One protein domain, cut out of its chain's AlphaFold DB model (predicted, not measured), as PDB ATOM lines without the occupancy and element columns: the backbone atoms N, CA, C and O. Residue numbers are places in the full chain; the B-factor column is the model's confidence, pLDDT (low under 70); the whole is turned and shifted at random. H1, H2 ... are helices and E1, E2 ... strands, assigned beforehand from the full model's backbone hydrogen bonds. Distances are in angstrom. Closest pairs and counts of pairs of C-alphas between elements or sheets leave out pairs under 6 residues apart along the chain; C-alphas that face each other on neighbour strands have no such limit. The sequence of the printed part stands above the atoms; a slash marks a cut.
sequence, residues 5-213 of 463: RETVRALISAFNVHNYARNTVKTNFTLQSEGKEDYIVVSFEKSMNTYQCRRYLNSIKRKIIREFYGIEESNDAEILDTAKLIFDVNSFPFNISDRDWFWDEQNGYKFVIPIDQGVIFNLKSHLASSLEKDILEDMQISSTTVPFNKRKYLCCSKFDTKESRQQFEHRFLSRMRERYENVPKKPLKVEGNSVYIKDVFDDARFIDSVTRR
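Overview. This is residues 5 to 213 of the 463 residues of an uncharacterized protein of Wolbachia pipientis (UniProt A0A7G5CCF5). Two small antiparallel sheets, E1 E2 E4 E3 and E5 E7 E6, stand toward opposite ends of an elongated body, with the long helix H4 in the middle between them. H1 and H2 cover one face of the first sheet, H4 and H5 one face of the second; H6 lies beside H1, and H3 packs on H2. The printed part has 209 residues with six named helices and seven named strands, in the order H1 E1 E2 H2 H3 E3 E4 H4 E5 H5 E6 E7 H6, class mixed. It is compact, with a radius of gyration of the C-alphas of 17.5 A, and spans 58 by 38 by 28 A, only just elongated.

Along the chain. H1, residues 5 to 21, begins at C-alpha 5 (-29.057, -34.312, -53.526) and measures 24.1 A. E1 is residues 30 to 34 and E2 37 to 43. H2, residues 50 to 69, measures 29.3 A; H3 is residues 76 to 86. E3 is residues 101 to 104 and E4 108 to 114. H4, residues 117 to 139, measures 32.9 A from C-alpha 117 (-17.905, -31.216, -58.643). E5 is residues 153 to 158; H5, residues 162 to 179, measures 25.6 A. E6 is residues 188 to 191 and E7 194 to 198. H6, residues 204 to 213, ends at C-alpha 213 (-24.188, -28.971, -33.199).

Arrangement. H4 is the hub. It touches H1 at a steep tilt of 40 degrees, the same way, closest at the C-alphas of Leu 11 and Leu 123, 6.0 A. With residues 132 to 139 it touches H5, closest at the C-alphas of Ile 135 and Phe 172, 6.4 A. It only just touches H2, with 3 pairs of C-alphas within 8 A, closest Phe 68 and Ser 129, 7.1 A. H4 is over E5, at a height of 7.5 A over the sheet; H5 is on the same face. N 157 and O 195 of E5 and E7 are 2.9 A apart, N 189 and O 196 of E6 and E7 2.9 A. The first sheet is strongly twisted; N 32 and O 39 of E1 and E2 are 2.9 A apart, N 40 and O 113 of E2 and E4 2.9 A, N 102 and O 110 of E3 and E4 2.9 A. H2 is over E4, slantwise to the strands. E2, H2 H3, E3 and E5, H5, E6 are split strand-helix-strand units, in each of which two strands of one sheet are joined through helices and have another strand between them in the sheet, E4 in the first and E7 in the second; each crossover is right-handed. H6 touches H1, closest at the C-alphas of Thr 7 and Ala 204, 4.3 A. Every O i to N i+4 pair is within hydrogen-bond range in H1, H4, H5 and H6; in H2 14 of 16 are, in H3 5 of 7.

Size, cuts and confidence. The two C-alphas farthest apart, Glu 105 and Glu 163, are 58.8 A apart. The printed part has no cut. The links H3 to E3 and H4 to E5 are long. Mean pLDDT of the printed part is 91.5; residues 72 to 73, 98 to 99 and 106 to 107 are under 70.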
ATOM      1  N   ARG A   5     -28.176 -35.433 -53.854       90.69
ATOM      2  CA  ARG A   5     -29.057 -34.312 -53.526       90.69
ATOM      3  C   ARG A   5     -29.173 -34.070 -52.021       90.69
ATOM      4  O   ARG A   5     -29.136 -32.924 -51.582       90.69
ATOM      5  N   GLU A   6     -29.299 -35.126 -51.216       93.00
ATOM      6  CA  GLU A   6     -29.322 -35.005 -49.749       93.00
ATOM      7  C   GLU A   6     -27.979 -34.521 -49.204       93.00
ATOM      8  O   GLU A   6     -27.955 -33.634 -48.354       93.00
ATOM      9  N   THR A   7     -26.868 -35.053 -49.717       94.62
ATOM     10  CA  THR A   7     -25.524 -34.614 -49.320       94.62
ATOM     11  C   THR A   7     -25.310 -33.141 -49.658       94.62
ATOM     12  O   THR A   7     -24.841 -32.386 -48.813       94.62
ATOM     13  N   VAL A   8     -25.703 -32.701 -50.857       95.38
ATOM     14  CA  VAL A   8     -25.597 -31.295 -51.268       95.38
ATOM     15  C   VAL A   8     -26.484 -30.396 -50.409       95.38
ATOM     16  O   VAL A   8     -26.010 -29.366 -49.936       95.38
ATOM     17  N   ARG A   9     -27.729 -30.799 -50.126       95.56
ATOM     18  CA  ARG A   9     -28.611 -30.061 -49.208       95.56
ATOM     19  C   ARG A   9     -27.967 -29.892 -47.829       95.56
ATOM     20  O   ARG A   9     -27.948 -28.785 -47.297       95.56
ATOM     21  N   ALA A  10     -27.406 -30.966 -47.275       97.25
ATOM     22  CA  ALA A  10     -26.726 -30.927 -45.984       97.25
ATOM     23  C   ALA A  10     -25.486 -30.015 -46.020       97.25
ATOM     24  O   ALA A  10     -25.267 -29.249 -45.088       97.25
ATOM     25  N   LEU A  11     -24.703 -30.045 -47.104       98.00
ATOM     26  CA  LEU A  11     -23.537 -29.172 -47.288       98.00
ATOM     27  C   LEU A  11     -23.918 -27.688 -47.383       98.00
ATOM     28  O   LEU A  11     -23.242 -26.856 -46.786       98.00
ATOM     29  N   ILE A  12     -24.998 -27.353 -48.094       97.44
ATOM     30  CA  ILE A  12     -25.517 -25.979 -48.182       97.44
ATOM     31  C   ILE A  12     -25.974 -25.494 -46.801       97.44
ATOM     32  O   ILE A  12     -25.597 -24.404 -46.372       97.44
ATOM     33  N   SER A  13     -26.720 -26.332 -46.075       97.56
ATOM     34  CA  SER A  13     -27.149 -26.047 -44.703       97.56
ATOM     35  C   SER A  13     -25.948 -25.813 -43.777       97.56
ATOM     36  O   SER A  13     -25.890 -24.799 -43.077       97.56
ATOM     37  N   ALA A  14     -24.937 -26.688 -43.840       98.19
ATOM     38  CA  ALA A  14     -23.695 -26.550 -43.085       98.19
ATOM     39  C   ALA A  14     -22.975 -25.238 -43.414       98.19
ATOM     40  O   ALA A  14     -22.580 -24.509 -42.506       98.19
ATOM     41  N   PHE A  15     -22.847 -24.910 -44.701       97.69
ATOM     42  CA  PHE A  15     -22.210 -23.682 -45.162       97.69
ATOM     43  C   PHE A  15     -22.917 -22.441 -44.603       97.69
ATOM     44  O   PHE A  15     -22.266 -21.563 -44.038       97.69
ATOM     45  N   ASN A  16     -24.247 -22.392 -44.693       97.56
ATOM     46  CA  ASN A  16     -25.047 -21.290 -44.167       97.56
ATOM     47  C   ASN A  16     -24.880 -21.116 -42.653       97.56
ATOM     48  O   ASN A  16     -24.522 -20.037 -42.173       97.56
ATOM     49  N   VAL A  17     -25.087 -22.192 -41.893       97.69
ATOM     50  CA  VAL A  17     -25.061 -22.156 -40.426       97.69
ATOM     51  C   VAL A  17     -23.659 -21.851 -39.896       97.69
ATOM     52  O   VAL A  17     -23.525 -21.044 -38.977       97.69
ATOM     53  N   HIS A  18     -22.603 -22.432 -40.476       96.75
ATOM     54  CA  HIS A  18     -21.229 -22.151 -40.048       96.75
ATOM     55  C   HIS A  18     -20.825 -20.700 -40.311       96.75
ATOM     56  O   HIS A  18     -20.275 -20.056 -39.417       96.75
ATOM     57  N   ASN A  19     -21.105 -20.165 -41.505       96.19
ATOM     58  CA  ASN A  19     -20.766 -18.772 -41.806       96.19
ATOM     59  C   ASN A  19     -21.557 -17.794 -40.924       96.19
ATOM     60  O   ASN A  19     -20.998 -16.785 -40.482       96.19
ATOM     61  N   TYR A  20     -22.817 -18.117 -40.605       94.69
ATOM     62  CA  TYR A  20     -23.610 -17.350 -39.650       94.69
ATOM     63  C   TYR A  20     -22.996 -17.386 -38.242       94.69
ATOM     64  O   TYR A  20     -22.747 -16.328 -37.661       94.69
ATOM     65  N   ALA A  21     -22.705 -18.583 -37.717       93.38
ATOM     66  CA  ALA A  21     -22.199 -18.787 -36.358       93.38
ATOM     67  C   ALA A  21     -20.830 -18.134 -36.120       93.38
ATOM     68  O   ALA A  21     -20.613 -17.529 -35.073       93.38
ATOM     69  N   ARG A  22     -19.924 -18.199 -37.105       90.88
ATOM     70  CA  ARG A  22     -18.613 -17.525 -37.047       90.88
ATOM     71  C   ARG A  22     -18.688 -16.030 -37.354       90.88
ATOM     72  O   ARG A  22     -17.687 -15.331 -37.256       90.88
ATOM     73  N   ASN A  23     -19.862 -15.524 -37.739       90.50
ATOM     74  CA  ASN A  23     -20.046 -14.157 -38.219       90.50
ATOM     75  C   ASN A  23     -19.104 -13.794 -39.388       90.50
ATOM     76  O   ASN A  23     -18.670 -12.650 -39.514       90.50
ATOM     77  N   THR A  24     -18.794 -14.768 -40.244       92.19
ATOM     78  CA  THR A  24     -17.888 -14.595 -41.386       92.19
ATOM     79  C   THR A  24     -18.588 -13.852 -42.516       92.19
ATOM     80  O   THR A  24     -18.132 -12.807 -42.974       92.19
ATOM     81  N   VAL A  25     -19.725 -14.381 -42.967       93.44
ATOM     82  CA  VAL A  25     -20.560 -13.806 -44.024       93.44
ATOM     83  C   VAL A  25     -21.994 -14.296 -43.842       93.44
ATOM     84  O   VAL A  25     -22.212 -15.434 -43.444       93.44
ATOM     85  N   LYS A  26     -22.985 -13.442 -44.093       94.50
ATOM     86  CA  LYS A  26     -24.386 -13.870 -44.107       94.50
ATOM     87  C   LYS A  26     -24.696 -14.522 -45.443       94.50
ATOM     88  O   LYS A  26     -24.367 -13.941 -46.471       94.50
ATOM     89  N   THR A  27     -25.287 -15.710 -45.436       94.88
ATOM     90  CA  THR A  27     -25.644 -16.468 -46.644       94.88
ATOM     91  C   THR A  27     -27.011 -17.100 -46.446       94.88
ATOM     92  O   THR A  27     -27.327 -17.514 -45.337       94.88
ATOM     93  N   ASN A  28     -27.807 -17.168 -47.508       94.44
ATOM     94  CA  ASN A  28     -29.180 -17.683 -47.523       94.44
ATOM     95  C   ASN A  28     -29.363 -18.737 -48.625       94.44
ATOM     96  O   ASN A  28     -30.381 -18.789 -49.310       94.44
ATOM     97  N   PHE A  29     -28.325 -19.532 -48.873       94.38
ATOM     98  CA  PHE A  29     -28.305 -20.430 -50.020       94.38
ATOM     99  C   PHE A  29     -29.379 -21.503 -49.871       94.38
ATOM    100  O   PHE A  29     -29.441 -22.164 -48.835       94.38
ATOM    101  N   THR A  30     -30.184 -21.709 -50.910       92.75
ATOM    102  CA  THR A  30     -31.207 -22.762 -50.947       92.75
ATOM    103  C   THR A  30     -30.942 -23.728 -52.094       92.75
ATOM    104  O   THR A  30     -30.360 -23.352 -53.110       92.75
ATOM    105  N   LEU A  31     -31.348 -24.987 -51.930       92.50
ATOM    106  CA  LEU A  31     -31.289 -25.995 -52.988       92.50
ATOM    107  C   LEU A  31     -32.640 -26.067 -53.697       92.50
ATOM    108  O   LEU A  31     -33.623 -26.497 -53.089       92.50
ATOM    109  N   GLN A  32     -32.678 -25.701 -54.974       90.25
ATOM    110  CA  GLN A  32     -33.876 -25.784 -55.812       90.25
ATOM    111  C   GLN A  32     -33.649 -26.753 -56.972       90.25
ATOM    112  O   GLN A  32     -32.508 -27.054 -57.317       90.25
ATOM    113  N   SER A  33     -34.736 -27.258 -57.554       85.50
ATOM    114  CA  SER A  33     -34.672 -28.151 -58.711       85.50
ATOM    115  C   SER A  33     -35.498 -27.587 -59.852       85.50
ATOM    116  O   SER A  33     -36.667 -27.260 -59.655       85.50
ATOM    117  N   GLU A  34     -34.928 -27.573 -61.051       79.06
ATOM    118  CA  GLU A  34     -35.663 -27.322 -62.286       79.06
ATOM    119  C   GLU A  34     -35.560 -28.570 -63.171       79.06
ATOM    120  O   GLU A  34     -34.494 -28.964 -63.649       79.06
ATOM    121  N   GLY A  35     -36.678 -29.282 -63.319       80.94
ATOM    122  CA  GLY A  35     -36.700 -30.574 -64.002       80.94
ATOM    123  C   GLY A  35     -35.856 -31.636 -63.287       80.94
ATOM    124  O   GLY A  35     -36.268 -32.176 -62.262       80.94
ATOM    125  N   LYS A  36     -34.708 -31.995 -63.874       78.50
ATOM    126  CA  LYS A  36     -33.781 -33.021 -63.347       78.50
ATOM    127  C   LYS A  36     -32.497 -32.439 -62.762       78.50
ATOM    128  O   LYS A  36     -31.678 -33.205 -62.261       78.50
ATOM    129  N   GLU A  37     -32.309 -31.132 -62.871       84.81
ATOM    130  CA  GLU A  37     -31.100 -30.461 -62.428       84.81
ATOM    131  C   GLU A  37     -31.366 -29.747 -61.105       84.81
ATOM    132  O   GLU A  37     -32.437 -29.174 -60.887       84.81
ATOM    133  N   ASP A  38     -30.391 -29.842 -60.206       89.88
ATOM    134  CA  ASP A  38     -30.395 -29.161 -58.921       89.88
ATOM    135  C   ASP A  38     -29.457 -27.947 -59.001       89.88
ATOM    136  O   ASP A  38     -28.348 -28.039 -59.539       89.88
ATOM    137  N   TYR A  39     -29.877 -26.831 -58.408       91.62
ATOM    138  CA  TYR A  39     -29.134 -25.571 -58.397       91.62
ATOM    139  C   TYR A  39     -29.130 -24.950 -57.001       91.62
ATOM    140  O   TYR A  39     -30.078 -25.107 -56.225       91.62
ATOM    141  N   ILE A  40     -28.068 -24.207 -56.689       93.00
ATOM    142  CA  ILE A  40     -28.031 -23.339 -55.511       93.00
ATOM    143  C   ILE A  40     -28.627 -21.991 -55.896       93.00
ATOM    144  O   ILE A  40     -28.210 -21.400 -56.886       93.00
ATOM    145  N   VAL A  41     -29.560 -21.482 -55.099       92.12
ATOM    146  CA  VAL A  41     -30.163 -20.162 -55.299       92.12
ATOM    147  C   VAL A  41     -29.766 -19.230 -54.162       92.12
ATOM    148  O   VAL A  41     -29.881 -19.584 -52.988       92.12
ATOM    149  N   VAL A  42     -29.317 -18.031 -54.530       93.19
ATOM    150  CA  VAL A  42     -29.096 -16.889 -53.637       93.19
ATOM    151  C   VAL A  42     -30.171 -15.848 -53.925       93.19
ATOM    152  O   VAL A  42     -30.278 -15.370 -55.059       93.19
ATOM    153  N   SER A  43     -30.955 -15.499 -52.908       91.75
ATOM    154  CA  SER A  43     -32.045 -14.523 -53.026       91.75
ATOM    155  C   SER A  43     -31.626 -13.166 -52.462       91.75
ATOM    156  O   SER A  43     -31.032 -13.097 -51.383       91.75
ATOM    157  N   PHE A  44     -31.955 -12.093 -53.174       92.44
ATOM    158  CA  PHE A  44     -31.655 -10.717 -52.781       92.44
ATOM    159  C   PHE A  44     -32.936  -9.950 -52.491       92.44
ATOM    160  O   PHE A  44     -33.975 -10.242 -53.073       92.44
ATOM    161  N   GLU A  45     -32.853  -8.950 -51.619       90.69
ATOM    162  CA  GLU A  45     -33.961  -8.030 -51.393       90.69
ATOM    163  C   GLU A  45     -34.327  -7.338 -52.712       90.69
ATOM    164  O   GLU A  45     -33.454  -6.869 -53.447       90.69
ATOM    165  N   LYS A  46     -35.628  -7.233 -52.997       88.06
ATOM    166  CA  LYS A  46     -36.169  -6.645 -54.233       88.06
ATOM    167  C   LYS A  46     -35.627  -5.253 -54.563       88.06
ATOM    168  O   LYS A  46     -35.537  -4.884 -55.733       88.06
ATOM    169  N   SER A  47     -35.259  -4.484 -53.538       88.62
ATOM    170  CA  SER A  47     -34.707  -3.135 -53.677       88.62
ATOM    171  C   SER A  47     -33.280  -3.112 -54.252       88.62
ATOM    172  O   SER A  47     -32.823  -2.073 -54.739       88.62
ATOM    173  N   MET A  48     -32.564  -4.241 -54.207       91.19
ATOM    174  CA  MET A  48     -31.177  -4.322 -54.643       91.19
ATOM    175  C   MET A  48     -31.064  -4.364 -56.163       91.19
ATOM    176  O   MET A  48     -31.718  -5.148 -56.845       91.19
ATOM    177  N   ASN A  49     -30.146  -3.566 -56.701       89.81
ATOM    178  CA  ASN A  49     -29.755  -3.652 -58.102       89.81
ATOM    179  C   ASN A  49     -28.607  -4.655 -58.318       89.81
ATOM    180  O   ASN A  49     -27.883  -5.030 -57.394       89.81
ATOM    181  N   THR A  50     -28.370  -5.032 -59.576       88.06
ATOM    182  CA  THR A  50     -27.337  -6.013 -59.948       88.06
ATOM    183  C   THR A  50     -25.936  -5.645 -59.445       88.06
ATOM    184  O   THR A  50     -25.158  -6.533 -59.101       88.06
ATOM    185  N   TYR A  51     -25.587  -4.355 -59.372       90.06
ATOM    186  CA  TYR A  51     -24.283  -3.929 -58.855       90.06
ATOM    187  C   TYR A  51     -24.141  -4.242 -57.360       90.06
ATOM    188  O   TYR A  51     -23.114  -4.779 -56.944       90.06
ATOM    189  N   GLN A  52     -25.174  -3.966 -56.561       93.50
ATOM    190  CA  GLN A  52     -25.196  -4.309 -55.137       93.50
ATOM    191  C   GLN A  52     -25.121  -5.828 -54.935       93.50
ATOM    192  O   GLN A  52     -24.281  -6.297 -54.167       93.50
ATOM    193  N   CYS A  53     -25.900  -6.608 -55.689       91.94
ATOM    194  CA  CYS A  53     -25.870  -8.069 -55.595       91.94
ATOM    195  C   CYS A  53     -24.490  -8.645 -55.975       91.94
ATOM    196  O   CYS A  53     -23.941  -9.486 -55.261       91.94
ATOM    197  N   ARG A  54     -23.865  -8.146 -57.052       90.19
ATOM    198  CA  ARG A  54     -22.494  -8.529 -57.450       90.19
ATOM    199  C   ARG A  54     -21.466  -8.179 -56.381       90.19
ATOM    200  O   ARG A  54     -20.572  -8.977 -56.106       90.19
ATOM    201  N   ARG A  55     -21.577  -6.997 -55.764       91.75
ATOM    202  CA  ARG A  55     -20.692  -6.594 -54.661       91.75
ATOM    203  C   ARG A  55     -20.810  -7.530 -53.467       91.75
ATOM    204  O   ARG A  55     -19.775  -7.877 -52.897       91.75
ATOM    205  N   TYR A  56     -22.022  -7.953 -53.114       94.06
ATOM    206  CA  TYR A  56     -22.222  -8.962 -52.081       94.06
ATOM    207  C   TYR A  56     -21.517 -10.271 -52.442       94.06
ATOM    208  O   TYR A  56     -20.659 -10.710 -51.672       94.06
ATOM    209  N   LEU A  57     -21.792 -10.846 -53.619       91.94
ATOM    210  CA  LEU A  57     -21.213 -12.133 -54.023       91.94
ATOM    211  C   LEU A  57     -19.676 -12.075 -54.062       91.94
ATOM    212  O   LEU A  57     -19.005 -12.934 -53.492       91.94
ATOM    213  N   ASN A  58     -19.105 -11.001 -54.616       88.00
ATOM    214  CA  ASN A  58     -17.655 -10.776 -54.618       88.00
ATOM    215  C   ASN A  58     -17.070 -10.647 -53.200       88.00
ATOM    216  O   ASN A  58     -15.912 -11.001 -52.962       88.00
ATOM    217  N   SER A  59     -17.856 -10.155 -52.235       90.00
ATOM    218  CA  SER A  59     -17.415 -10.037 -50.842       90.00
ATOM    219  C   SER A  59     -17.316 -11.384 -50.121       90.00
ATOM    220  O   SER A  59     -16.507 -11.497 -49.199       90.00
ATOM    221  N   ILE A  60     -18.071 -12.407 -50.552       91.31
ATOM    222  CA  ILE A  60     -18.091 -13.744 -49.933       91.31
ATOM    223  C   ILE A  60     -16.692 -14.353 -49.946       91.31
ATOM    224  O   ILE A  60     -16.163 -14.697 -48.890       91.31
ATOM    225  N   LYS A  61     -16.061 -14.407 -51.128       89.38
ATOM    226  CA  LYS A  61     -14.683 -14.890 -51.293       89.38
ATOM    227  C   LYS A  61     -13.742 -14.208 -50.309       89.38
ATOM    228  O   LYS A  61     -13.013 -14.881 -49.590       89.38
ATOM    229  N   ARG A  62     -13.765 -12.872 -50.267       89.31
ATOM    230  CA  ARG A  62     -12.882 -12.101 -49.389       89.31
ATOM    231  C   ARG A  62     -13.121 -12.492 -47.934       89.31
ATOM    232  O   ARG A  62     -12.179 -12.915 -47.279       89.31
ATOM    233  N   LYS A  63     -14.365 -12.423 -47.454       92.31
ATOM    234  CA  LYS A  63     -14.736 -12.740 -46.066       92.31
ATOM    235  C   LYS A  63     -14.324 -14.161 -45.656       92.31
ATOM    236  O   LYS A  63     -13.722 -14.322 -44.600       92.31
ATOM    237  N   ILE A  64     -14.551 -15.157 -46.513       91.94
ATOM    238  CA  ILE A  64     -14.154 -16.554 -46.271       91.94
ATOM    239  C   ILE A  64     -12.633 -16.704 -46.151       91.94
ATOM    240  O   ILE A  64     -12.146 -17.362 -45.235       91.94
ATOM    241  N   ILE A  65     -11.863 -16.085 -47.049       90.88
ATOM    242  CA  ILE A  65     -10.397 -16.166 -46.988       90.88
ATOM    243  C   ILE A  65      -9.850 -15.435 -45.764       90.88
ATOM    244  O   ILE A  65      -8.972 -15.969 -45.090       90.88
ATOM    245  N   ARG A  66     -10.396 -14.261 -45.425       89.75
ATOM    246  CA  ARG A  66     -10.013 -13.542 -44.202       89.75
ATOM    247  C   ARG A  66     -10.259 -14.379 -42.955       89.75
ATOM    248  O   ARG A  66      -9.391 -14.439 -42.095       89.75
ATOM    249  N   GLU A  67     -11.407 -15.050 -42.888       89.31
ATOM    250  CA  GLU A  67     -11.739 -15.944 -41.783       89.31
ATOM    251  C   GLU A  67     -10.693 -17.050 -41.643       89.31
ATOM    252  O   GLU A  67     -10.104 -17.200 -40.577       89.31
ATOM    253  N   PHE A  68     -10.420 -17.821 -42.694       85.38
ATOM    254  CA  PHE A  68      -9.568 -19.006 -42.554       85.38
ATOM    255  C   PHE A  68      -8.066 -18.711 -42.505       85.38
ATOM    256  O   PHE A  68      -7.315 -19.543 -42.005       85.38
ATOM    257  N   TYR A  69      -7.628 -17.539 -42.972       83.19
ATOM    258  CA  TYR A  69      -6.204 -17.198 -43.066       83.19
ATOM    259  C   TYR A  69      -5.780 -15.974 -42.250       83.19
ATOM    260  O   TYR A  69      -4.594 -15.660 -42.220       83.19
ATOM    261  N   GLY A  70      -6.710 -15.271 -41.595       76.81
ATOM    262  CA  GLY A  70      -6.391 -14.105 -40.761       76.81
ATOM    263  C   GLY A  70      -5.837 -12.910 -41.542       76.81
ATOM    264  O   GLY A  70      -5.109 -12.091 -40.992       76.81
ATOM    265  N   ILE A  71      -6.148 -12.820 -42.836       77.94
ATOM    266  CA  ILE A  71      -5.623 -11.786 -43.727       77.94
ATOM    267  C   ILE A  71      -6.534 -10.547 -43.671       77.94
ATOM    268  O   ILE A  71      -7.553 -10.488 -44.357       77.94
ATOM    269  N   GLU A  72      -6.212  -9.552 -42.842       67.12
ATOM    270  CA  GLU A  72      -7.068  -8.364 -42.645       67.12
ATOM    271  C   GLU A  72      -6.982  -7.359 -43.816       67.12
ATOM    272  O   GLU A  72      -8.015  -6.916 -44.334       67.12
ATOM    273  N   GLU A  73      -5.776  -7.076 -44.317       66.69
ATOM    274  CA  GLU A  73      -5.513  -6.069 -45.354       66.69
ATOM    275  C   GLU A  73      -4.719  -6.650 -46.527       66.69
ATOM    276  O   GLU A  73      -3.495  -6.582 -46.568       66.69
ATOM    277  N   SER A  74      -5.436  -7.186 -47.515       72.94
ATOM    278  CA  SER A  74      -4.827  -7.703 -48.741       72.94
ATOM    279  C   SER A  74      -5.588  -7.287 -49.981       72.94
ATOM    280  O   SER A  74      -6.813  -7.125 -49.968       72.94
ATOM    281  N   ASN A  75      -4.835  -7.132 -51.067       83.56
ATOM    282  CA  ASN A  75      -5.389  -6.882 -52.388       83.56
ATOM    283  C   ASN A  75      -6.060  -8.150 -52.956       83.56
ATOM    284  O   ASN A  75      -5.887  -9.262 -52.454       83.56
ATOM    285  N   ASP A  76      -6.842  -7.990 -54.025       82.50
ATOM    286  CA  ASP A  76      -7.615  -9.100 -54.596       82.50
ATOM    287  C   ASP A  76      -6.745 -10.224 -55.188       82.50
ATOM    288  O   ASP A  76      -7.200 -11.371 -55.245       82.50
ATOM    289  N   ALA A  77      -5.505  -9.924 -55.596       86.50
ATOM    290  CA  ALA A  77      -4.568 -10.918 -56.113       86.50
ATOM    291  C   ALA A  77      -4.077 -11.846 -54.996       86.50
ATOM    292  O   ALA A  77      -4.152 -13.062 -55.137       86.50
ATOM    293  N   GLU A  78      -3.688 -11.288 -53.851       87.38
ATOM    294  CA  GLU A  78      -3.278 -12.067 -52.681       87.38
ATOM    295  C   GLU A  78      -4.442 -12.898 -52.124       87.38
ATOM    296  O   GLU A  78      -4.291 -14.092 -51.882       87.38
ATOM    297  N   ILE A  79      -5.648 -12.323 -52.026       87.56
ATOM    298  CA  ILE A  79      -6.846 -13.082 -51.627       87.56
ATOM    299  C   ILE A  79      -7.121 -14.239 -52.601       87.56
ATOM    300  O   ILE A  79      -7.536 -15.321 -52.181       87.56
ATOM    301  N   LEU A  80      -6.914 -14.035 -53.908       88.00
ATOM    302  CA  LEU A  80      -7.059 -15.094 -54.906       88.00
ATOM    303  C   LEU A  80      -5.989 -16.180 -54.748       88.00
ATOM    304  O   LEU A  80      -6.324 -17.361 -54.821       88.00
ATOM    305  N   ASP A  81      -4.730 -15.806 -54.541       88.94
ATOM    306  CA  ASP A  81      -3.630 -16.757 -54.390       88.94
ATOM    307  C   ASP A  81      -3.764 -17.583 -53.111       88.94
ATOM    308  O   ASP A  81      -3.607 -18.805 -53.154       88.94
ATOM    309  N   THR A  82      -4.197 -16.963 -52.015       89.19
ATOM    310  CA  THR A  82      -4.547 -17.680 -50.788       89.19
ATOM    311  C   THR A  82      -5.740 -18.610 -51.009       89.19
ATOM    312  O   THR A  82      -5.692 -19.773 -50.610       89.19
ATOM    313  N   ALA A  83      -6.786 -18.170 -51.721       90.38
ATOM    314  CA  ALA A  83      -7.927 -19.033 -52.041       90.38
ATOM    315  C   ALA A  83      -7.523 -20.288 -52.827       90.38
ATOM    316  O   ALA A  83      -8.050 -21.369 -52.560       90.38
ATOM    317  N   LYS A  84      -6.552 -20.177 -53.746       91.94
ATOM    318  CA  LYS A  84      -6.035 -21.314 -54.528       91.94
ATOM    319  C   LYS A  84      -5.388 -22.393 -53.663       91.94
ATOM    320  O   LYS A  84      -5.262 -23.518 -54.148       91.94
ATOM    321  N   LEU A  85      -4.989 -22.106 -52.424       90.38
ATOM    322  CA  LEU A  85      -4.389 -23.110 -51.546       90.38
ATOM    323  C   LEU A  85      -5.418 -24.151 -51.081       90.38
ATOM    324  O   LEU A  85      -5.096 -25.336 -51.079       90.38
ATOM    325  N   ILE A  86      -6.651 -23.734 -50.762       89.94
ATOM    326  CA  ILE A  86      -7.717 -24.631 -50.270       89.94
ATOM    327  C   ILE A  86      -8.767 -24.926 -51.340       89.94
ATOM    328  O   ILE A  86      -9.078 -26.087 -51.587       89.94
ATOM    329  N   PHE A  87      -9.288 -23.901 -52.008       94.25
ATOM    330  CA  PHE A  87     -10.522 -23.993 -52.788       94.25
ATOM    331  C   PHE A  87     -10.276 -24.194 -54.283       94.25
ATOM    332  O   PHE A  87      -9.222 -23.842 -54.821       94.25
ATOM    333  N   ASP A  88     -11.260 -24.750 -54.983       94.44
ATOM    334  CA  ASP A  88     -11.351 -24.647 -56.433       94.44
ATOM    335  C   ASP A  88     -11.854 -23.250 -56.814       94.44
ATOM    336  O   ASP A  88     -13.046 -22.947 -56.764       94.44
ATOM    337  N   VAL A  89     -10.915 -22.378 -57.183       93.00
ATOM    338  CA  VAL A  89     -11.202 -20.973 -57.498       93.00
ATOM    339  C   VAL A  89     -11.966 -20.776 -58.805       93.00
ATOM    340  O   VAL A  89     -12.417 -19.665 -59.057       93.00
ATOM    341  N   ASN A  90     -12.113 -21.824 -59.622       93.06
ATOM    342  CA  ASN A  90     -12.910 -21.778 -60.849       93.06
ATOM    343  C   ASN A  90     -14.394 -22.072 -60.598       93.06
ATOM    344  O   ASN A  90     -15.189 -21.978 -61.531       93.06
ATOM    345  N   SER A  91     -14.756 -22.379 -59.354       92.62
ATOM    346  CA  SER A  91     -16.093 -22.805 -58.951       92.62
ATOM    347  C   SER A  91     -16.659 -21.876 -57.871       92.62
ATOM    348  O   SER A  91     -15.923 -21.167 -57.173       92.62
ATOM    349  N   PHE A  92     -17.981 -21.852 -57.716       90.62
ATOM    350  CA  PHE A  92     -18.651 -21.065 -56.676       90.62
ATOM    351  C   PHE A  92     -18.164 -21.473 -55.264       90.62
ATOM    352  O   PHE A  92     -17.911 -22.661 -55.038       90.62
ATOM    353  N   PRO A  93     -18.003 -20.542 -54.296       88.00
ATOM    354  CA  PRO A  93     -18.320 -19.105 -54.336       88.00
ATOM    355  C   PRO A  93     -17.205 -18.191 -54.878       88.00
ATOM    356  O   PRO A  93     -17.269 -16.976 -54.703       88.00
ATOM    357  N   PHE A  94     -16.159 -18.741 -55.498       86.25
ATOM    358  CA  PHE A  94     -14.977 -17.974 -55.918       86.25
ATOM    359  C   PHE A  94     -15.047 -17.482 -57.360       86.25
ATOM    360  O   PHE A  94     -14.466 -16.440 -57.670       86.25
ATOM    361  N   ASN A  95     -15.758 -18.222 -58.207       85.50
ATOM    362  CA  ASN A  95     -16.068 -17.841 -59.573       85.50
ATOM    363  C   ASN A  95     -17.576 -17.617 -59.707       85.50
ATOM    364  O   ASN A  95     -18.370 -18.458 -59.290       85.50
ATOM    365  N   ILE A  96     -17.950 -16.469 -60.263       81.62
ATOM    366  CA  ILE A  96     -19.331 -16.009 -60.421       81.62
ATOM    367  C   ILE A  96     -19.487 -15.693 -61.908       81.62
ATOM    368  O   ILE A  96     -18.800 -14.808 -62.419       81.62
ATOM    369  N   SER A  97     -20.353 -16.424 -62.607       75.00
ATOM    370  CA  SER A  97     -20.614 -16.205 -64.031       75.00
ATOM    371  C   SER A  97     -21.706 -15.148 -64.228       75.00
ATOM    372  O   SER A  97     -22.670 -15.060 -63.470       75.00
ATOM    373  N   ASP A  98     -21.579 -14.339 -65.282       67.31
ATOM    374  CA  ASP A  98     -22.598 -13.351 -65.661       67.31
ATOM    375  C   ASP A  98     -23.910 -13.994 -66.148       67.31
ATOM    376  O   ASP A  98     -24.930 -13.311 -66.218       67.31
ATOM    377  N   ARG A  99     -23.897 -15.289 -66.489       61.28
ATOM    378  CA  ARG A  99     -25.055 -16.019 -67.044       61.28
ATOM    379  C   ARG A  99     -26.036 -16.537 -65.992       61.28
ATOM    380  O   ARG A  99     -27.073 -17.079 -66.351       61.28
ATOM    381  N   ASP A 100     -25.719 -16.329 -64.724       78.50
ATOM    382  CA  ASP A 100     -26.363 -16.996 -63.592       78.50
ATOM    383  C   ASP A 100     -27.396 -16.079 -62.896       78.50
ATOM    384  O   ASP A 100     -27.884 -16.376 -61.807       78.50
ATOM    385  N   TRP A 101     -27.723 -14.931 -63.504       82.69
ATOM    386  CA  TRP A 101     -28.647 -13.929 -62.961       82.69
ATOM    387  C   TRP A 101     -30.061 -14.090 -63.511       82.69
ATOM    388  O   TRP A 101     -30.275 -14.061 -64.721       82.69
ATOM    389  N   PHE A 102     -31.034 -14.133 -62.606       83.06
ATOM    390  CA  PHE A 102     -32.456 -14.181 -62.925       83.06
ATOM    391  C   PHE A 102     -33.160 -13.008 -62.247       83.06
ATOM    392  O   PHE A 102     -32.903 -12.719 -61.080       83.06
ATOM    393  N   TRP A 103     -34.024 -12.308 -62.979       78.69
ATOM    394  CA  TRP A 103     -34.901 -11.288 -62.407       78.69
ATOM    395  C   TRP A 103     -36.318 -11.834 -62.314       78.69
ATOM    396  O   TRP A 103     -36.844 -12.387 -63.278       78.69
ATOM    397  N   ASP A 104     -36.920 -11.641 -61.152       70.56
ATOM    398  CA  ASP A 104     -38.301 -11.963 -60.857       70.56
ATOM    399  C   ASP A 104     -38.993 -10.666 -60.418       70.56
ATOM    400  O   ASP A 104     -38.584 -10.044 -59.440       70.56
ATOM    401  N   GLU A 105     -40.032 -10.233 -61.136       70.56
ATOM    402  CA  GLU A 105     -40.749  -8.985 -60.821       70.56
ATOM    403  C   GLU A 105     -41.313  -8.970 -59.393       70.56
ATOM    404  O   GLU A 105     -41.475  -7.902 -58.797       70.56
ATOM    405  N   GLN A 106     -41.598 -10.150 -58.837       67.38
ATOM    406  CA  GLN A 106     -42.123 -10.300 -57.484       67.38
ATOM    407  C   GLN A 106     -40.994 -10.360 -56.452       67.38
ATOM    408  O   GLN A 106     -41.085  -9.692 -55.433       67.38
ATOM    409  N   ASN A 107     -39.909 -11.086 -56.741       68.12
ATOM    410  CA  ASN A 107     -38.892 -11.459 -55.745       68.12
ATOM    411  C   ASN A 107     -37.510 -10.814 -55.959       68.12
ATOM    412  O   ASN A 107     -36.545 -11.189 -55.299       68.12
ATOM    413  N   GLY A 108     -37.381  -9.894 -56.911       79.94
ATOM    414  CA  GLY A 108     -36.120  -9.232 -57.213       79.94
ATOM    415  C   GLY A 108     -35.114 -10.107 -57.963       79.94
ATOM    416  O   GLY A 108     -35.463 -11.045 -58.686       79.94
ATOM    417  N   TYR A 109     -33.828  -9.777 -57.813       85.56
ATOM    418  CA  TYR A 109     -32.753 -10.570 -58.404       85.56
ATOM    419  C   TYR A 109     -32.541 -11.868 -57.623       85.56
ATOM    420  O   TYR A 109     -32.493 -11.887 -56.395       85.56
ATOM    421  N   LYS A 110     -32.308 -12.945 -58.365       88.19
ATOM    422  CA  LYS A 110     -31.820 -14.234 -57.882       88.19
ATOM    423  C   LYS A 110     -30.528 -14.571 -58.614       88.19
ATOM    424  O   LYS A 110     -30.366 -14.248 -59.793       88.19
ATOM    425  N   PHE A 111     -29.613 -15.224 -57.911       89.94
ATOM    426  CA  PHE A 111     -28.400 -15.780 -58.500       89.94
ATOM    427  C   PHE A 111     -28.443 -17.302 -58.386       89.94
ATOM    428  O   PHE A 111     -28.605 -17.826 -57.283       89.94
ATOM    429  N   VAL A 112     -28.354 -17.996 -59.518       90.81
ATOM    430  CA  VAL A 112     -28.588 -19.440 -59.636       90.81
ATOM    431  C   VAL A 112     -27.311 -20.126 -60.092       90.81
ATOM    432  O   VAL A 112     -26.791 -19.842 -61.165       90.81
ATOM    433  N   ILE A 113     -26.815 -21.051 -59.281       90.94
ATOM    434  CA  ILE A 113     -25.521 -21.699 -59.477       90.94
ATOM    435  C   ILE A 113     -25.744 -23.180 -59.793       90.94
ATOM    436  O   ILE A 113     -26.334 -23.890 -58.968       90.94
ATOM    437  N   PRO A 114     -25.243 -23.690 -60.931       90.50
ATOM    438  CA  PRO A 114     -25.261 -25.119 -61.212       90.50
ATOM    439  C   PRO A 114     -24.372 -25.883 -60.229       90.50
ATOM    440  O   PRO A 114     -23.286 -25.436 -59.857       90.50
ATOM    441  N   ILE A 115     -24.826 -27.064 -59.809       91.38
ATOM    442  CA  ILE A 115     -24.068 -27.908 -58.884       91.38
ATOM    443  C   ILE A 115     -23.140 -28.826 -59.676       91.38
ATOM    444  O   ILE A 115     -23.546 -29.868 -60.190       91.38
ATOM    445  N   ASP A 116     -21.866 -28.448 -59.734       91.94
ATOM    446  CA  ASP A 116     -20.794 -29.280 -60.272       91.94
ATOM    447  C   ASP A 116     -19.870 -29.837 -59.168       91.94
ATOM    448  O   ASP A 116     -20.049 -29.607 -57.967       91.94
ATOM    449  N   GLN A 117     -18.865 -30.616 -59.575       93.38
ATOM    450  CA  GLN A 117     -17.905 -31.216 -58.643       93.38
ATOM    451  C   GLN A 117     -17.038 -30.180 -57.918       93.38
ATOM    452  O   GLN A 117     -16.629 -30.428 -56.785       93.38
ATOM    453  N   GLY A 118     -16.757 -29.034 -58.539       95.44
ATOM    454  CA  GLY A 118     -15.978 -27.964 -57.928       95.44
ATOM    455  C   GLY A 118     -16.774 -27.213 -56.860       95.44
ATOM    456  O   GLY A 118     -16.237 -26.919 -55.792       95.44
ATOM    457  N   VAL A 119     -18.076 -27.001 -57.080       95.19
ATOM    458  CA  VAL A 119     -19.003 -26.470 -56.065       95.19
ATOM    459  C   VAL A 119     -19.090 -27.418 -54.868       95.19
ATOM    460  O   VAL A 119     -18.910 -26.987 -53.728       95.19
ATOM    461  N   ILE A 120     -19.294 -28.719 -55.105       96.38
ATOM    462  CA  ILE A 120     -19.337 -29.728 -54.031       96.38
ATOM    463  C   ILE A 120     -18.015 -29.752 -53.256       96.38
ATOM    464  O   ILE A 120     -18.026 -29.759 -52.023       96.38
ATOM    465  N   PHE A 121     -16.879 -29.730 -53.961       97.00
ATOM    466  CA  PHE A 121     -15.557 -29.665 -53.341       97.00
ATOM    467  C   PHE A 121     -15.420 -28.428 -52.446       97.00
ATOM    468  O   PHE A 121     -15.041 -28.558 -51.285       97.00
ATOM    469  N   ASN A 122     -15.799 -27.244 -52.933       97.25
ATOM    470  CA  ASN A 122     -15.702 -26.006 -52.162       97.25
ATOM    471  C   ASN A 122     -16.562 -26.023 -50.892       97.25
ATOM    472  O   ASN A 122     -16.091 -25.584 -49.841       97.25
ATOM    473  N   LEU A 123     -17.782 -26.568 -50.953       97.50
ATOM    474  CA  LEU A 123     -18.641 -26.715 -49.771       97.50
ATOM    475  C   LEU A 123     -18.032 -27.678 -48.738       97.50
ATOM    476  O   LEU A 123     -18.008 -27.380 -47.543       97.50
ATOM    477  N   LYS A 124     -17.478 -28.814 -49.184       97.88
ATOM    478  CA  LYS A 124     -16.792 -29.767 -48.298       97.88
ATOM    479  C   LYS A 124     -15.511 -29.190 -47.696       97.88
ATOM    480  O   LYS A 124     -15.252 -29.397 -46.512       97.88
ATOM    481  N   SER A 125     -14.718 -28.469 -48.486       97.06
ATOM    482  CA  SER A 125     -13.511 -27.786 -48.015       97.06
ATOM    483  C   SER A 125     -13.838 -26.712 -46.986       97.06
ATOM    484  O   SER A 125     -13.163 -26.646 -45.966       97.06
ATOM    485  N   HIS A 126     -14.911 -25.936 -47.178       97.06
ATOM    486  CA  HIS A 126     -15.375 -24.973 -46.173       97.06
ATOM    487  C   HIS A 126     -15.742 -25.657 -44.847       97.06
ATOM    488  O   HIS A 126     -15.310 -25.204 -43.783       97.06
ATOM    489  N   LEU A 127     -16.456 -26.787 -44.901       97.56
ATOM    490  CA  LEU A 127     -16.780 -27.588 -43.718       97.56
ATOM    491  C   LEU A 127     -15.516 -28.130 -43.028       97.56
ATOM    492  O   LEU A 127     -15.381 -28.024 -41.809       97.56
ATOM    493  N   ALA A 128     -14.572 -28.683 -43.795       97.25
ATOM    494  CA  ALA A 128     -13.305 -29.199 -43.274       97.25
ATOM    495  C   ALA A 128     -12.468 -28.107 -42.601       97.25
ATOM    496  O   ALA A 128     -12.042 -28.290 -41.461       97.25
ATOM    497  N   SER A 129     -12.302 -26.961 -43.261       95.44
ATOM    498  CA  SER A 129     -11.596 -25.800 -42.713       95.44
ATOM    499  C   SER A 129     -12.293 -25.225 -41.481       95.44
ATOM    500  O   SER A 129     -11.622 -24.830 -40.534       95.44
ATOM    501  N   SER A 130     -13.628 -25.230 -41.433       95.25
ATOM    502  CA  SER A 130     -14.376 -24.809 -40.242       95.25
ATOM    503  C   SER A 130     -14.120 -25.731 -39.046       95.25
ATOM    504  O   SER A 130     -13.838 -25.250 -37.950       95.25
ATOM    505  N   LEU A 131     -14.157 -27.052 -39.257       95.81
ATOM    506  CA  LEU A 131     -13.867 -28.040 -38.211       95.81
ATOM    507  C   LEU A 131     -12.414 -27.978 -37.729       95.81
ATOM    508  O   LEU A 131     -12.147 -28.122 -36.537       95.81
ATOM    509  N   GLU A 132     -11.473 -27.793 -38.653       95.31
ATOM    510  CA  GLU A 132     -10.062 -27.571 -38.343       95.31
ATOM    511  C   GLU A 132      -9.887 -26.324 -37.475       95.31
ATOM    512  O   GLU A 132      -9.261 -26.393 -36.415       95.31
ATOM    513  N   LYS A 133     -10.474 -25.201 -37.897       93.69
ATOM    514  CA  LYS A 133     -10.326 -23.914 -37.223       93.69
ATOM    515  C   LYS A 133     -10.855 -23.947 -35.788       93.69
ATOM    516  O   LYS A 133     -10.155 -23.489 -34.889       93.69
ATOM    517  N   ASP A 134     -12.001 -24.591 -35.550       93.00
ATOM    518  CA  ASP A 134     -12.541 -24.809 -34.196       93.00
ATOM    519  C   ASP A 134     -11.552 -25.530 -33.265       93.00
ATOM    520  O   ASP A 134     -11.523 -25.296 -32.057       93.00
ATOM    521  N   ILE A 135     -10.765 -26.468 -33.799       95.25
ATOM    522  CA  ILE A 135      -9.760 -27.189 -33.010       95.25
ATOM    523  C   ILE A 135      -8.557 -26.286 -32.733       95.25
ATOM    524  O   ILE A 135      -8.074 -26.267 -31.601       95.25
ATOM    525  N   LEU A 136      -8.078 -25.559 -33.745       94.06
ATOM    526  CA  LEU A 136      -6.914 -24.677 -33.626       94.06
ATOM    527  C   LEU A 136      -7.153 -23.552 -32.611       94.06
ATOM    528  O   LEU A 136      -6.309 -23.332 -31.743       94.06
ATOM    529  N   GLU A 137      -8.316 -22.902 -32.664       92.00
ATOM    530  CA  GLU A 137      -8.697 -21.835 -31.728       92.00
ATOM    531  C   GLU A 137      -8.795 -22.348 -30.284       92.00
ATOM    532  O   GLU A 137      -8.213 -21.757 -29.376       92.00
ATOM    533  N   ASP A 138      -9.440 -23.498 -30.069       90.50
ATOM    534  CA  ASP A 138      -9.570 -24.107 -28.738       90.50
ATOM    535  C   ASP A 138      -8.231 -24.560 -28.144       90.50
ATOM    536  O   ASP A 138      -8.074 -24.691 -26.927       90.50
ATOM    537  N   MET A 139      -7.278 -24.890 -29.009       91.94
ATOM    538  CA  MET A 139      -5.926 -25.255 -28.615       91.94
ATOM    539  C   MET A 139      -5.005 -24.048 -28.463       91.94
ATOM    540  O   MET A 139      -3.946 -24.197 -27.859       91.94
ATOM    541  N   GLN A 140      -5.391 -22.892 -29.009       91.75
ATOM    542  CA  GLN A 140      -4.542 -21.708 -29.144       91.75
ATOM    543  C   GLN A 140      -3.210 -22.024 -29.845       91.75
ATOM    544  O   GLN A 140      -2.159 -21.503 -29.475       91.75
ATOM    545  N   ILE A 141      -3.253 -22.897 -30.857       89.56
ATOM    546  CA  ILE A 141      -2.095 -23.202 -31.704       89.56
ATOM    547  C   ILE A 141      -2.336 -22.708 -33.123       89.56
ATOM    548  O   ILE A 141      -3.459 -22.730 -33.625       89.56
ATOM    549  N   SER A 142      -1.266 -22.298 -33.792       87.56
ATOM    550  CA  SER A 142      -1.293 -21.966 -35.209       87.56
ATOM    551  C   SER A 142      -0.917 -23.175 -36.065       87.56
ATOM    552  O   SER A 142      -0.249 -24.120 -35.631       87.56
ATOM    553  N   SER A 143      -1.351 -23.132 -37.318       91.00
ATOM    554  CA  SER A 143      -0.833 -23.987 -38.376       91.00
ATOM    555  C   SER A 143      -0.668 -23.153 -39.642       91.00
ATOM    556  O   SER A 143      -1.316 -22.119 -39.807       91.00
ATOM    557  N   THR A 144       0.218 -23.586 -40.532       90.31
ATOM    558  CA  THR A 144       0.357 -22.992 -41.861       90.31
ATOM    559  C   THR A 144      -0.402 -23.850 -42.860       90.31
ATOM    560  O   THR A 144      -0.131 -25.046 -42.983       90.31
ATOM    561  N   THR A 145      -1.318 -23.247 -43.612       86.88
ATOM    562  CA  THR A 145      -1.937 -23.943 -44.742       86.88
ATOM    563  C   THR A 145      -0.935 -24.069 -45.885       86.88
ATOM    564  O   THR A 145      -0.299 -23.090 -46.274       86.88
ATOM    565  N   VAL A 146      -0.807 -25.267 -46.451       88.00
ATOM    566  CA  VAL A 146       0.106 -25.555 -47.568       88.00
ATOM    567  C   VAL A 146      -0.644 -26.179 -48.747       88.00
ATOM    568  O   VAL A 146      -1.699 -26.779 -48.535       88.00
ATOM    569  N   PRO A 147      -0.128 -26.077 -49.988       89.19
ATOM    570  CA  PRO A 147      -0.740 -26.733 -51.141       89.19
ATOM    571  C   PRO A 147      -0.893 -28.244 -50.934       89.19
ATOM    572  O   PRO A 147       0.022 -28.915 -50.456       89.19
ATOM    573  N   PHE A 148      -2.030 -28.798 -51.354       93.75
ATOM    574  CA  PHE A 148      -2.324 -30.227 -51.239       93.75
ATOM    575  C   PHE A 148      -3.035 -30.775 -52.480       93.75
ATOM    576  O   PHE A 148      -3.532 -30.045 -53.338       93.75
ATOM    577  N   ASN A 149      -3.099 -32.105 -52.578       94.75
ATOM    578  CA  ASN A 149      -3.832 -32.775 -53.647       94.75
ATOM    579  C   ASN A 149      -5.349 -32.725 -53.392       94.75
ATOM    580  O   ASN A 149      -5.893 -33.586 -52.697       94.75
ATOM    581  N   LYS A 150      -6.024 -31.756 -54.014       93.88
ATOM    582  CA  LYS A 150      -7.479 -31.534 -53.925       93.88
ATOM    583  C   LYS A 150      -8.342 -32.702 -54.414       93.88
ATOM    584  O   LYS A 150      -9.510 -32.777 -54.077       93.88
ATOM    585  N   ARG A 151      -7.778 -33.666 -55.158       92.38
ATOM    586  CA  ARG A 151      -8.498 -34.902 -55.531       92.38
ATOM    587  C   ARG A 151      -8.604 -35.914 -54.386       92.38
ATOM    588  O   ARG A 151      -9.243 -36.946 -54.552       92.38
ATOM    589  N   LYS A 152      -7.879 -35.702 -53.284       94.50
ATOM    590  CA  LYS A 152      -7.789 -36.645 -52.154       94.50
ATOM    591  C   LYS A 152      -8.108 -36.005 -50.808       94.50
ATOM    592  O   LYS A 152      -8.510 -36.710 -49.881       94.50
ATOM    593  N   TYR A 153      -7.869 -34.708 -50.681       97.56
ATOM    594  CA  TYR A 153      -7.930 -33.984 -49.421       97.56
ATOM    595  C   TYR A 153      -8.759 -32.713 -49.583       97.56
ATOM    596  O   TYR A 153      -8.826 -32.167 -50.680       97.56
ATOM    597  N   LEU A 154      -9.364 -32.268 -48.486       96.69
ATOM    598  CA  LEU A 154     -10.203 -31.071 -48.397       96.69
ATOM    599  C   LEU A 154      -9.451 -29.878 -47.806       96.69
ATOM    600  O   LEU A 154      -9.729 -28.741 -48.177       96.69
ATOM    601  N   CYS A 155      -8.498 -30.139 -46.909       94.12
ATOM    602  CA  CYS A 155      -7.580 -29.145 -46.364       94.12
ATOM    603  C   CYS A 155      -6.275 -29.800 -45.879       94.12
ATOM    604  O   CYS A 155      -6.188 -31.030 -45.722       94.12
ATOM    605  N   CYS A 156      -5.253 -28.972 -45.652       95.06
ATOM    606  CA  CYS A 156      -3.970 -29.391 -45.101       95.06
ATOM    607  C   CYS A 156      -3.394 -28.339 -44.153       95.06
ATOM    608  O   CYS A 156      -3.196 -27.188 -44.545       95.06
ATOM    609  N   SER A 157      -3.031 -28.792 -42.958       94.81
ATOM    610  CA  SER A 157      -2.425 -27.992 -41.897       94.81
ATOM    611  C   SER A 157      -1.005 -28.483 -41.647       94.81
ATOM    612  O   SER A 157      -0.797 -29.656 -41.315       94.81
ATOM    613  N   LYS A 158      -0.014 -27.600 -41.771       96.31
ATOM    614  CA  LYS A 158       1.376 -27.870 -41.394       96.31
ATOM    615  C   LYS A 158       1.678 -27.224 -40.049       96.31
ATOM    616  O   LYS A 158       1.510 -26.020 -39.886       96.31
ATOM    617  N   PHE A 159       2.154 -28.022 -39.105       96.88
ATOM    618  CA  PHE A 159       2.529 -27.565 -37.770       96.88
ATOM    619  C   PHE A 159       4.047 -27.408 -37.650       96.88
ATOM    620  O   PHE A 159       4.812 -28.117 -38.313       96.88
ATOM    621  N   ASP A 160       4.485 -26.520 -36.763       95.19
ATOM    622  CA  ASP A 160       5.914 -26.283 -36.530       95.19
ATOM    623  C   ASP A 160       6.581 -27.475 -35.841       95.19
ATOM    624  O   ASP A 160       7.700 -27.863 -36.181       95.19
ATOM    625  N   THR A 161       5.864 -28.112 -34.913       95.50
ATOM    626  CA  THR A 161       6.378 -29.218 -34.106       95.50
ATOM    627  C   THR A 161       5.548 -30.481 -34.281       95.50
ATOM    628  O   THR A 161       4.348 -30.457 -34.592       95.50
ATOM    629  N   LYS A 162       6.197 -31.625 -34.049       96.31
ATOM    630  CA  LYS A 162       5.525 -32.922 -34.047       96.31
ATOM    631  C   LYS A 162       4.475 -32.961 -32.942       96.31
ATOM    632  O   LYS A 162       3.398 -33.498 -33.179       96.31
ATOM    633  N   GLU A 163       4.779 -32.388 -31.781       95.62
ATOM    634  CA  GLU A 163       3.951 -32.341 -30.579       95.62
ATOM    635  C   GLU A 163       2.619 -31.638 -30.856       95.62
ATOM    636  O   GLU A 163       1.566 -32.251 -30.667       95.62
ATOM    637  N   SER A 164       2.645 -30.411 -31.394       95.88
ATOM    638  CA  SER A 164       1.432 -29.651 -31.740       95.88
ATOM    639  C   SER A 164       0.566 -30.404 -32.749       95.88
ATOM    640  O   SER A 164      -0.648 -30.522 -32.576       95.88
ATOM    641  N   ARG A 165       1.200 -31.026 -33.751       97.19
ATOM    642  CA  ARG A 165       0.528 -31.896 -34.723       97.19
ATOM    643  C   ARG A 165      -0.143 -33.111 -34.069       97.19
ATOM    644  O   ARG A 165      -1.261 -33.450 -34.456       97.19
ATOM    645  N   GLN A 166       0.492 -33.790 -33.100       97.00
ATOM    646  CA  GLN A 166      -0.150 -34.939 -32.425       97.00
ATOM    647  C   GLN A 166      -1.320 -34.489 -31.553       97.00
ATOM    648  O   GLN A 166      -2.340 -35.175 -31.507       97.00
ATOM    649  N   GLN A 167      -1.183 -33.344 -30.877       96.62
ATOM    650  CA  GLN A 167      -2.267 -32.784 -30.078       96.62
ATOM    651  C   GLN A 167      -3.469 -32.422 -30.958       96.62
ATOM    652  O   GLN A 167      -4.595 -32.779 -30.608       96.62
ATOM    653  N   PHE A 168      -3.233 -31.799 -32.120       97.81
ATOM    654  CA  PHE A 168      -4.285 -31.498 -33.091       97.81
ATOM    655  C   PHE A 168      -4.981 -32.775 -33.565       97.81
ATOM    656  O   PHE A 168      -6.198 -32.880 -33.462       97.81
ATOM    657  N   GLU A 169      -4.217 -33.774 -34.022       97.62
ATOM    658  CA  GLU A 169      -4.767 -35.054 -34.488       97.62
ATOM    659  C   GLU A 169      -5.645 -35.709 -33.413       97.62
ATOM    660  O   GLU A 169      -6.773 -36.127 -33.689       97.62
ATOM    661  N   HIS A 170      -5.144 -35.771 -32.177       97.00
ATOM    662  CA  HIS A 170      -5.868 -36.362 -31.061       97.00
ATOM    663  C   HIS A 170      -7.175 -35.613 -30.781       97.00
ATOM    664  O   HIS A 170      -8.237 -36.239 -30.736       97.00
ATOM    665  N   ARG A 171      -7.123 -34.279 -30.648       97.19
ATOM    666  CA  ARG A 171      -8.310 -33.463 -30.362       97.19
ATOM    667  C   ARG A 171      -9.322 -33.490 -31.497       97.19
ATOM    668  O   ARG A 171     -10.510 -33.634 -31.221       97.19
ATOM    669  N   PHE A 172      -8.871 -33.409 -32.748       97.56
ATOM    670  CA  PHE A 172      -9.740 -33.482 -33.919       97.56
ATOM    671  C   PHE A 172     -10.514 -34.805 -33.924       97.56
ATOM    672  O   PHE A 172     -11.742 -34.816 -33.989       97.56
ATOM    673  N   LEU A 173      -9.815 -35.937 -33.776       97.06
ATOM    674  CA  LEU A 173     -10.452 -37.255 -33.775       97.06
ATOM    675  C   LEU A 173     -11.350 -37.483 -32.553       97.06
ATOM    676  O   LEU A 173     -12.400 -38.109 -32.699       97.06
ATOM    677  N   SER A 174     -10.966 -36.998 -31.367       96.88
ATOM    678  CA  SER A 174     -11.819 -37.095 -30.173       96.88
ATOM    679  C   SER A 174     -13.103 -36.302 -30.362       96.88
ATOM    680  O   SER A 174     -14.191 -36.851 -30.212       96.88
ATOM    681  N   ARG A 175     -12.988 -35.052 -30.823       95.56
ATOM    682  CA  ARG A 175     -14.134 -34.175 -31.071       95.56
ATOM    683  C   ARG A 175     -15.100 -34.764 -32.084       95.56
ATOM    684  O   ARG A 175     -16.302 -34.737 -31.845       95.56
ATOM    685  N   MET A 176     -14.573 -35.310 -33.178       95.88
ATOM    686  CA  MET A 176     -15.397 -35.960 -34.191       95.88
ATOM    687  C   MET A 176     -16.227 -37.089 -33.573       95.88
ATOM    688  O   MET A 176     -17.437 -37.115 -33.759       95.88
ATOM    689  N   ARG A 177     -15.598 -37.974 -32.786       95.75
ATOM    690  CA  ARG A 177     -16.273 -39.116 -32.142       95.75
ATOM    691  C   ARG A 177     -17.265 -38.721 -31.049       95.75
ATOM    692  O   ARG A 177     -18.277 -39.386 -30.897       95.75
ATOM    693  N   GLU A 178     -16.952 -37.694 -30.265       95.88
ATOM    694  CA  GLU A 178     -17.759 -37.292 -29.108       95.88
ATOM    695  C   GLU A 178     -18.962 -36.428 -29.487       95.88
ATOM    696  O   GLU A 178     -19.975 -36.445 -28.790       95.88
ATOM    697  N   ARG A 179     -18.847 -35.622 -30.551       94.69
ATOM    698  CA  ARG A 179     -19.846 -34.589 -30.866       94.69
ATOM    699  C   ARG A 179     -20.759 -34.932 -32.036       94.69
ATOM    700  O   ARG A 179     -21.844 -34.351 -32.095       94.69
ATOM    701  N   TYR A 180     -20.332 -35.813 -32.942       96.62
ATOM    702  CA  TYR A 180     -20.992 -36.029 -34.231       96.62
ATOM    703  C   TYR A 180     -21.370 -37.492 -34.456       96.62
ATOM    704  O   TYR A 180     -20.766 -38.419 -33.918       96.62
ATOM    705  N   GLU A 181     -22.375 -37.691 -35.298       95.94
ATOM    706  CA  GLU A 181     -22.881 -39.003 -35.691       95.94
ATOM    707  C   GLU A 181     -22.317 -39.388 -37.063       95.94
ATOM    708  O   GLU A 181     -21.930 -38.530 -37.847       95.94
ATOM    709  N   ASN A 182     -22.282 -40.684 -37.390       95.81
ATOM    710  CA  ASN A 182     -21.848 -41.182 -38.709       95.81
ATOM    711  C   ASN A 182     -20.436 -40.723 -39.139       95.81
ATOM    712  O   ASN A 182     -20.141 -40.587 -40.324       95.81
ATOM    713  N   VAL A 183     -19.543 -40.516 -38.169       96.12
ATOM    714  CA  VAL A 183     -18.172 -40.036 -38.392       96.12
ATOM    715  C   VAL A 183     -17.430 -40.898 -39.429       96.12
ATOM    716  O   VAL A 183     -17.360 -42.124 -39.268       96.12
ATOM    717  N   PRO A 184     -16.804 -40.289 -40.457       94.12
ATOM    718  CA  PRO A 184     -16.035 -41.025 -41.453       94.12
ATOM    719  C   PRO A 184     -14.893 -41.840 -40.839       94.12
ATOM    720  O   PRO A 184     -14.201 -41.405 -39.915       94.12
ATOM    721  N   LYS A 185     -14.629 -43.030 -41.389       91.81
ATOM    722  CA  LYS A 185     -13.505 -43.867 -40.945       91.81
ATOM    723  C   LYS A 185     -12.178 -43.251 -41.393       91.81
ATOM    724  O   LYS A 185     -11.961 -43.039 -42.581       91.81
ATOM    725  N   LYS A 186     -11.246 -43.058 -40.449       92.81
ATOM    726  CA  LYS A 186      -9.888 -42.524 -40.697       92.81
ATOM    727  C   LYS A 186      -9.912 -41.211 -41.517       92.81
ATOM    728  O   LYS A 186      -9.312 -41.181 -42.598       92.81
ATOM    729  N   PRO A 187     -10.557 -40.139 -41.009       96.12
ATOM    730  CA  PRO A 187     -10.748 -38.889 -41.753       96.12
ATOM    731  C   PRO A 187      -9.439 -38.128 -41.992       96.12
ATOM    732  O   PRO A 187      -9.385 -37.259 -42.854       96.12
ATOM    733  N   LEU A 188      -8.372 -38.483 -41.271       97.62
ATOM    734  CA  LEU A 188      -7.068 -37.841 -41.364       97.62
ATOM    735  C   LEU A 188      -6.030 -38.718 -42.076       97.62
ATOM    736  O   LEU A 188      -6.084 -39.956 -42.060       97.62
ATOM    737  N   LYS A 189      -5.050 -38.054 -42.684       97.75
ATOM    738  CA  LYS A 189      -3.756 -38.612 -43.091       97.75
ATOM    739  C   LYS A 189      -2.658 -37.720 -42.515       97.75
ATOM    740  O   LYS A 189      -2.766 -36.505 -42.574       97.75
ATOM    741  N   VAL A 190      -1.613 -38.328 -41.964       97.06
ATOM    742  CA  VAL A 190      -0.462 -37.617 -41.395       97.06
ATOM    743  C   VAL A 190       0.778 -37.924 -42.222       97.06
ATOM    744  O   VAL A 190       1.037 -39.094 -42.517       97.06
ATOM    745  N   GLU A 191       1.538 -36.886 -42.573       96.12
ATOM    746  CA  GLU A 191       2.851 -36.999 -43.219       96.12
ATOM    747  C   GLU A 191       3.798 -35.933 -42.650       96.12
ATOM    748  O   GLU A 191       3.590 -34.731 -42.827       96.12
ATOM    749  N   GLY A 192       4.833 -36.370 -41.925       94.62
ATOM    750  CA  GLY A 192       5.707 -35.464 -41.176       94.62
ATOM    751  C   GLY A 192       4.916 -34.627 -40.164       94.62
ATOM    752  O   GLY A 192       4.136 -35.170 -39.381       94.62
ATOM    753  N   ASN A 193       5.088 -33.305 -40.220       96.25
ATOM    754  CA  ASN A 193       4.327 -32.354 -39.404       96.25
ATOM    755  C   ASN A 193       3.032 -31.863 -40.075       96.25
ATOM    756  O   ASN A 193       2.418 -30.919 -39.587       96.25
ATOM    757  N   SER A 194       2.611 -32.483 -41.180       97.12
ATOM    758  CA  SER A 194       1.398 -32.093 -41.903       97.12
ATOM    759  C   SER A 194       0.252 -33.054 -41.605       97.12
ATOM    760  O   SER A 194       0.432 -34.278 -41.586       97.12
ATOM    761  N   VAL A 195      -0.936 -32.498 -41.394       97.88
ATOM    762  CA  VAL A 195      -2.190 -33.238 -41.252       97.88
ATOM    763  C   VAL A 195      -3.094 -32.867 -42.417       97.88
ATOM    764  O   VAL A 195      -3.309 -31.695 -42.701       97.88
ATOM    765  N   TYR A 196      -3.614 -33.879 -43.100       97.88
ATOM    766  CA  TYR A 196      -4.541 -33.730 -44.212       97.88
ATOM    767  C   TYR A 196      -5.911 -34.250 -43.798       97.88
ATOM    768  O   TYR A 196      -6.021 -35.403 -43.360       97.88
ATOM    769  N   ILE A 197      -6.952 -33.442 -43.989       97.62
ATOM    770  CA  ILE A 197      -8.339 -33.905 -43.898       97.62
ATOM    771  C   ILE A 197      -8.719 -34.483 -45.257       97.62
ATOM    772  O   ILE A 197      -8.597 -33.818 -46.282       97.62
ATOM    773  N   LYS A 198      -9.135 -35.749 -45.286       97.50
ATOM    774  CA  LYS A 198      -9.511 -36.445 -46.523       97.50
ATOM    775  C   LYS A 198     -10.864 -35.981 -47.037       97.50
ATOM    776  O   LYS A 198     -11.739 -35.635 -46.247       97.50
ATOM    777  N   ASP A 199     -11.053 -36.081 -48.346       94.38
ATOM    778  CA  ASP A 199     -12.373 -35.953 -48.963       94.38
ATOM    779  C   ASP A 199     -13.210 -37.207 -48.687       94.38
ATOM    780  O   ASP A 199     -13.207 -38.169 -49.449       94.38
ATOM    781  N   VAL A 200     -13.825 -37.234 -47.502       91.56
ATOM    782  CA  VAL A 200     -14.681 -38.329 -47.012       91.56
ATOM    783  C   VAL A 200     -16.003 -37.814 -46.433       91.56
ATOM    784  O   VAL A 200     -16.695 -38.527 -45.706       91.56
ATOM    785  N   PHE A 201     -16.340 -36.551 -46.698       93.06
ATOM    786  CA  PHE A 201     -17.539 -35.885 -46.184       93.06
ATOM    787  C   PHE A 201     -18.710 -36.070 -47.156       93.06
ATOM    788  O   PHE A 201     -19.254 -35.106 -47.683       93.06
ATOM    789  N   ASP A 202     -19.065 -37.328 -47.421       92.62
ATOM    790  CA  ASP A 202     -20.124 -37.704 -48.372       92.62
ATOM    791  C   ASP A 202     -21.433 -38.139 -47.696       92.62
ATOM    792  O   ASP A 202     -22.482 -38.168 -48.343       92.62
ATOM    793  N   ASP A 203     -21.393 -38.497 -46.405       95.50
ATOM    794  CA  ASP A 203     -22.582 -38.913 -45.651       95.50
ATOM    795  C   ASP A 203     -23.352 -37.679 -45.165       95.50
ATOM    796  O   ASP A 203     -22.909 -36.968 -44.256       95.50
ATOM    797  N   ALA A 204     -24.528 -37.447 -45.754       96.50
ATOM    798  CA  ALA A 204     -25.422 -36.352 -45.392       96.50
ATOM    799  C   ALA A 204     -25.740 -36.324 -43.889       96.50
ATOM    800  O   ALA A 204     -25.833 -35.250 -43.309       96.50
ATOM    801  N   ARG A 205     -25.832 -37.486 -43.225       96.56
ATOM    802  CA  ARG A 205     -26.143 -37.572 -41.787       96.56
ATOM    803  C   ARG A 205     -24.977 -37.120 -40.916       96.56
ATOM    804  O   ARG A 205     -25.199 -36.593 -39.830       96.56
ATOM    805  N   PHE A 206     -23.740 -37.323 -41.371       97.31
ATOM    806  CA  PHE A 206     -22.570 -36.772 -40.687       97.31
ATOM    807  C   PHE A 206     -22.577 -35.247 -40.784       97.31
ATOM    808  O   PHE A 206     -22.507 -34.576 -39.754       97.31
ATOM    809  N   ILE A 207     -22.731 -34.713 -41.998       98.25
ATOM    810  CA  ILE A 207     -22.774 -33.266 -42.255       98.25
ATOM    811  C   ILE A 207     -23.913 -32.608 -41.463       98.25
ATOM    812  O   ILE A 207     -23.710 -31.585 -40.806       98.25
ATOM    813  N   ASP A 208     -25.091 -33.231 -41.462       97.38
ATOM    814  CA  ASP A 208     -26.245 -32.798 -40.679       97.38
ATOM    815  C   ASP A 208     -25.924 -32.769 -39.181       97.38
ATOM    816  O   ASP A 208     -26.118 -31.746 -38.535       97.38
ATOM    817  N   SER A 209     -25.312 -33.824 -38.627       97.88
ATOM    818  CA  SER A 209     -24.952 -33.858 -37.201       97.88
ATOM    819  C   SER A 209     -23.954 -32.763 -36.787       97.88
ATOM    820  O   SER A 209     -24.050 -32.231 -35.676       97.88
ATOM    821  N   VAL A 210     -23.028 -32.385 -37.680       98.06
ATOM    822  CA  VAL A 210     -22.131 -31.236 -37.472       98.06
ATOM    823  C   VAL A 210     -22.945 -29.944 -37.457       98.06
ATOM    824  O   VAL A 210     -22.849 -29.160 -36.511       98.06
ATOM    825  N   THR A 211     -23.812 -29.764 -38.452       98.06
ATOM    826  CA  THR A 211     -24.671 -28.583 -38.590       98.06
ATOM    827  C   THR A 211     -25.601 -28.418 -37.388       98.06
ATOM    828  O   THR A 211     -25.681 -27.327 -36.825       98.06
ATOM    829  N   ARG A 212     -26.220 -29.508 -36.904       97.94
ATOM    830  CA  ARG A 212     -27.051 -29.524 -35.691       97.94
ATOM    831  C   ARG A 212     -26.287 -29.034 -34.471       97.94
ATOM    832  O   ARG A 212     -26.831 -28.290 -33.660       97.94
ATOM    833  N   ARG A 213     -25.017 -29.424 -34.322       97.00
ATOM    834  CA  ARG A 213     -24.188 -28.971 -33.199       97.00
ATOM    835  C   ARG A 213     -23.909 -27.471 -33.266       97.00
ATOM    836  O   ARG A 213     -23.950 -26.823 -32.223       97.00
TER     837      ARG A 213